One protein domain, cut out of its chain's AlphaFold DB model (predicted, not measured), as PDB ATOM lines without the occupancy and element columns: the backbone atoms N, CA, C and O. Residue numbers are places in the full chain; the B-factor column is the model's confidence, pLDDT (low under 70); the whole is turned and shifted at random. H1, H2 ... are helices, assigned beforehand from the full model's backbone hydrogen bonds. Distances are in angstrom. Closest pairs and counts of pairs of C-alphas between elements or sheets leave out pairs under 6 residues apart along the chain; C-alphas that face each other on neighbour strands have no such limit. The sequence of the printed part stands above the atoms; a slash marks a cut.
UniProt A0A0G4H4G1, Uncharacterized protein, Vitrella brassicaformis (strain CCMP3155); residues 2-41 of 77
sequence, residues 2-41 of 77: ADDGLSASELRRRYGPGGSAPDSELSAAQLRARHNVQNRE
ATOM      1  N   ALA A   2     189.077 149.896 268.161       55.84
ATOM      2  CA  ALA A   2     188.498 150.739 269.218       55.84
ATOM      3  C   ALA A   2     188.443 152.226 268.795       55.84
ATOM      4  O   ALA A   2     188.128 153.104 269.594       55.84
ATOM      5  N   ASP A   3     188.762 152.489 267.531       58.38
ATOM      6  CA  ASP A   3     189.112 153.787 266.970       58.38
ATOM      7  C   ASP A   3     188.019 154.268 265.999       58.38
ATOM      8  O   ASP A   3     187.803 155.467 265.858       58.38
ATOM      9  N   ASP A   4     187.288 153.326 265.387       68.56
ATOM     10  CA  ASP A   4     186.315 153.566 264.307       68.56
ATOM     11  C   ASP A   4     185.058 154.327 264.772       68.56
ATOM     12  O   ASP A   4     184.298 154.840 263.954       68.56
ATOM     13  N   GLY A   5     184.832 154.407 266.088       69.56
ATOM     14  CA  GLY A   5     183.722 155.144 266.699       69.56
ATOM     15  C   GLY A   5     184.086 156.534 267.230       69.56
ATOM     16  O   GLY A   5     183.206 157.236 267.720       69.56
ATOM     17  N   LEU A   6     185.362 156.930 267.183       74.12
ATOM     18  CA  LEU A   6     185.810 158.219 267.709       74.12
ATOM     19  C   LEU A   6     185.790 159.279 266.610       74.12
ATOM     20  O   LEU A   6     186.292 159.067 265.506       74.12
ATOM     21  N   SER A   7     185.260 160.462 266.922       79.81
ATOM     22  CA  SER A   7     185.365 161.591 266.000       79.81
ATOM     23  C   SER A   7     186.833 161.996 265.822       79.81
ATOM     24  O   SER A   7     187.649 161.884 266.743       79.81
ATOM     25  N   ALA A   8     187.191 162.526 264.650       76.00
ATOM     26  CA  ALA A   8     188.557 162.995 264.384       76.00
ATOM     27  C   ALA A   8     189.048 164.017 265.435       76.00
ATOM     28  O   ALA A   8     190.228 164.045 265.789       76.00
ATOM     29  N   SER A   9     188.130 164.820 265.982       77.44
ATOM     30  CA  SER A   9     188.393 165.763 267.071       77.44
ATOM     31  C   SER A   9     188.726 165.066 268.393       77.44
ATOM     32  O   SER A   9     189.620 165.514 269.111       77.44
ATOM     33  N   GLU A  10     188.062 163.956 268.716       74.19
ATOM     34  CA  GLU A  10     188.356 163.156 269.911       74.19
ATOM     35  C   GLU A  10     189.650 162.365 269.775       74.19
ATOM     36  O   GLU A  10     190.440 162.341 270.718       74.19
ATOM     37  N   LEU A  11     189.931 161.810 268.595       76.00
ATOM     38  CA  LEU A  11     191.235 161.218 268.286       76.00
ATOM     39  C   LEU A  11     192.355 162.246 268.458       76.00
ATOM     40  O   LEU A  11     193.343 161.981 269.143       76.00
ATOM     41  N   ARG A  12     192.180 163.457 267.918       73.56
ATOM     42  CA  ARG A  12     193.158 164.538 268.077       73.56
ATOM     43  C   ARG A  12     193.305 164.976 269.533       73.56
ATOM     44  O   ARG A  12     194.411 165.293 269.953       73.56
ATOM     45  N   ARG A  13     192.225 164.983 270.315       75.69
ATOM     46  CA  ARG A  13     192.279 165.296 271.751       75.69
ATOM     47  C   ARG A  13     192.998 164.205 272.548       75.69
ATOM     48  O   ARG A  13     193.704 164.522 273.500       75.69
ATOM     49  N   ARG A  14     192.829 162.934 272.175       75.06
ATOM     50  CA  ARG A  14     193.395 161.791 272.904       75.06
ATOM     51  C   ARG A  14     194.867 161.543 272.578       75.06
ATOM     52  O   ARG A  14     195.645 161.309 273.498       75.06
ATOM     53  N   TYR A  15     195.239 161.653 271.303       71.81
ATOM     54  CA  TYR A  15     196.586 161.370 270.787       71.81
ATOM     55  C   TYR A  15     197.383 162.629 270.404       71.81
ATOM     56  O   TYR A  15     198.498 162.542 269.882       71.81
ATOM     57  N   GLY A  16     196.809 163.811 270.615       72.25
ATOM     58  CA  GLY A  16     197.491 165.083 270.412       72.25
ATOM     59  C   GLY A  16     198.497 165.413 271.522       72.25
ATOM     60  O   GLY A  16     198.589 164.704 272.528       72.25
ATOM     61  N   PRO A  17     199.250 166.516 271.364       63.38
ATOM     62  CA  PRO A  17     200.188 166.991 272.376       63.38
ATOM     63  C   PRO A  17     199.446 167.286 273.686       63.38
ATOM     64  O   PRO A  17     198.554 168.131 273.713       63.38
ATOM     65  N   GLY A  18     199.787 166.571 274.762       66.81
ATOM     66  CA  GLY A  18     199.106 166.705 276.059       66.81
ATOM     67  C   GLY A  18     197.803 165.904 276.203       66.81
ATOM     68  O   GLY A  18     197.060 166.133 277.154       66.81
ATOM     69  N   GLY A  19     197.521 164.971 275.288       74.31
ATOM     70  CA  GLY A  19     196.386 164.055 275.390       74.31
ATOM     71  C   GLY A  19     196.504 163.037 276.534       74.31
ATOM     72  O   GLY A  19     197.539 162.906 277.193       74.31
ATOM     73  N   SER A  20     195.420 162.302 276.784       75.69
ATOM     74  CA  SER A  20     195.330 161.310 277.866       75.69
ATOM     75  C   SER A  20     195.807 159.907 277.479       75.69
ATOM     76  O   SER A  20     195.753 159.008 278.317       75.69
ATOM     77  N   ALA A  21     196.259 159.698 276.236       78.06
ATOM     78  CA  ALA A  21     196.791 158.408 275.810       78.06
ATOM     79  C   ALA A  21     198.067 158.034 276.599       78.06
ATOM     80  O   ALA A  21     198.896 158.914 276.890       78.06
ATOM     81  N   PRO A  22     198.227 156.750 276.969       79.44
ATOM     82  CA  PRO A  22     199.445 156.250 277.588       79.44
ATOM     83  C   PRO A  22     200.600 156.252 276.584       79.44
ATOM     84  O   PRO A  22     200.414 156.074 275.382       79.44
ATOM     85  N   ASP A  23     201.819 156.407 277.093       77.88
ATOM     86  CA  ASP A  23     203.023 156.535 276.268       77.88
ATOM     87  C   ASP A  23     203.312 155.294 275.397       77.88
ATOM     88  O   ASP A  23     203.948 155.418 274.354       77.88
ATOM     89  N   SER A  24     202.792 154.117 275.770       80.56
ATOM     90  CA  SER A  24     202.872 152.868 274.994       80.56
ATOM     91  C   SER A  24     202.048 152.876 273.703       80.56
ATOM     92  O   SER A  24     202.309 152.077 272.808       80.56
ATOM     93  N   GLU A  25     201.047 153.750 273.615       80.19
ATOM     94  CA  GLU A  25     200.181 153.914 272.441       80.19
ATOM     95  C   GLU A  25     200.606 155.113 271.577       80.19
ATOM     96  O   GLU A  25     200.049 155.342 270.504       80.19
ATOM     97  N   LEU A  26     201.597 155.893 272.026       78.69
ATOM     98  CA  LEU A  26     202.122 157.034 271.285       78.69
ATOM     99  C   LEU A  26     203.202 156.591 270.298       78.69
ATOM    100  O   LEU A  26     204.093 155.803 270.617       78.69
ATOM    101  N   SER A  27     203.193 157.175 269.100       79.88
ATOM    102  CA  SER A  27     204.337 157.045 268.197       79.88
ATOM    103  C   SER A  27     205.582 157.701 268.802       79.88
ATOM    104  O   SER A  27     205.499 158.676 269.555       79.88
ATOM    105  N   ALA A  28     206.770 157.239 268.404       77.75
ATOM    106  CA  ALA A  28     208.037 157.798 268.878       77.75
ATOM    107  C   ALA A  28     208.164 159.316 268.639       77.75
ATOM    108  O   ALA A  28     208.895 159.991 269.362       77.75
ATOM    109  N   ALA A  29     207.487 159.869 267.625       75.44
ATOM    110  CA  ALA A  29     207.454 161.309 267.369       75.44
ATOM    111  C   ALA A  29     206.562 162.057 268.377       75.44
ATOM    112  O   ALA A  29     206.969 163.085 268.914       75.44
ATOM    113  N   GLN A  30     205.380 161.516 268.685       79.06
ATOM    114  CA  GLN A  30     204.451 162.091 269.667       79.06
ATOM    115  C   GLN A  30     204.996 161.995 271.094       79.06
ATOM    116  O   GLN A  30     204.877 162.949 271.858       79.06
ATOM    117  N   LEU A  31     205.651 160.883 271.433       81.06
ATOM    118  CA  LEU A  31     206.307 160.704 272.725       81.06
ATOM    119  C   LEU A  31     207.425 161.739 272.927       81.06
ATOM    120  O   LEU A  31     207.489 162.398 273.963       81.06
ATOM    121  N   ARG A  32     208.267 161.946 271.904       76.56
ATOM    122  CA  ARG A  32     209.316 162.979 271.922       76.56
ATOM    123  C   ARG A  32     208.737 164.388 272.046       76.56
ATOM    124  O   ARG A  32     209.272 165.183 272.814       76.56
ATOM    125  N   ALA A  33     207.637 164.675 271.348       76.75
ATOM    126  CA  ALA A  33     206.935 165.953 271.447       76.75
ATOM    127  C   ALA A  33     206.345 166.189 272.849       76.75
ATOM    128  O   ALA A  33     206.438 167.298 273.367       76.75
ATOM    129  N   ARG A  34     205.788 165.152 273.493       80.31
ATOM    130  CA  ARG A  34     205.252 165.231 274.864       80.31
ATOM    131  C   ARG A  34     206.348 165.464 275.901       80.31
ATOM    132  O   ARG A  34     206.176 166.279 276.801       80.31
ATOM    133  N   HIS A  35     207.477 164.774 275.757       81.06
ATOM    134  CA  HIS A  35     208.602 164.846 276.695       81.06
ATOM    135  C   HIS A  35     209.628 165.931 276.346       81.06
ATOM    136  O   HIS A  35     210.703 165.962 276.938       81.06
ATOM    137  N   ASN A  36     209.319 166.819 275.391       70.56
ATOM    138  CA  ASN A  36     210.228 167.861 274.896       70.56
ATOM    139  C   ASN A  36     211.641 167.333 274.596       70.56
ATOM    140  O   ASN A  36     212.644 168.024 274.796       70.56
ATOM    141  N   VAL A  37     211.731 166.090 274.118       73.38
ATOM    142  CA  VAL A  37     213.000 165.493 273.717       73.38
ATOM    143  C   VAL A  37     213.366 166.146 272.398       73.38
ATOM    144  O   VAL A  37     212.934 165.708 271.329       73.38
ATOM    145  N   GLN A  38     214.124 167.241 272.488       69.56
ATOM    146  CA  GLN A  38     214.703 167.894 271.326       69.56
ATOM    147  C   GLN A  38     215.423 166.826 270.514       69.56
ATOM    148  O   GLN A  38     216.177 166.015 271.065       69.56
ATOM    149  N   ASN A  39     215.141 166.808 269.212       65.88
ATOM    150  CA  ASN A  39     215.883 166.007 268.262       65.88
ATOM    151  C   ASN A  39     217.309 166.554 268.320       65.88
ATOM    152  O   ASN A  39     217.609 167.570 267.703       65.88
ATOM    153  N   ARG A  40     218.139 165.974 269.191       59.12
ATOM    154  CA  ARG A  40     219.543 166.330 269.294       59.12
ATOM    155  C   ARG A  40     220.141 165.891 267.973       59.12
ATOM    156  O   ARG A  40     220.501 164.731 267.809       59.12
ATOM    157  N   GLU A  41     220.177 166.811 267.017       62.06
ATOM    158  CA  GLU A  41     221.217 166.806 266.009       62.06
ATOM    159  C   GLU A  41     222.501 166.633 266.800       62.06
ATOM    160  O   GLU A  41     222.814 167.436 267.686       62.06
TER     161      GLU A  41
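What this domain is: This is residues 2 to 41 of the 77 residues of an uncharacterized protein of Vitrella brassicaformis (strain CCMP3155) (UniProt A0A0G4H4G1). A loose rod with little regular structure: two short helices, H1 and H2, sit one after the other along its length, turned across each other and joined by a looping link, with a tail beyond each. Residues 35 to 41 run on from H2 to one end of the rod. The printed part has 40 residues, 15 of them, under half, in the two named helices, H1 then H2; the class is all helix, with no named strand. The radius of gyration of the C-alphas is 11.5 A, and the spans are 39 by 17 by 15 A.

Where its parts are: H1, residues 8 to 15, is 10.4 A long and begins at C-alpha 8 (188.557, 162.995, 264.384). H2, residues 28 to 34, is 9.9 A long and ends at C-alpha 34 (205.252, 165.231, 274.864).

How they stand to each other: H1 and H2 are close but not clearly touching; their closest C-alphas, of Tyr 15 and Gln 30, are 8.0 A apart. Their lines are about perpendicular, at 83 degrees. In H1 and H2 every O i to N i+4 pair is within hydrogen-bond range.

The domain as a whole: The C-alphas farthest apart, of Gly 5 and Glu 41, are 39.3 A apart. The printed part has no cut. The link from H1 to H2, 12 residues, is long. Confidence is low, with pLDDT under 70, at residues 2 to 5, 17 to 18 and 38 to 41.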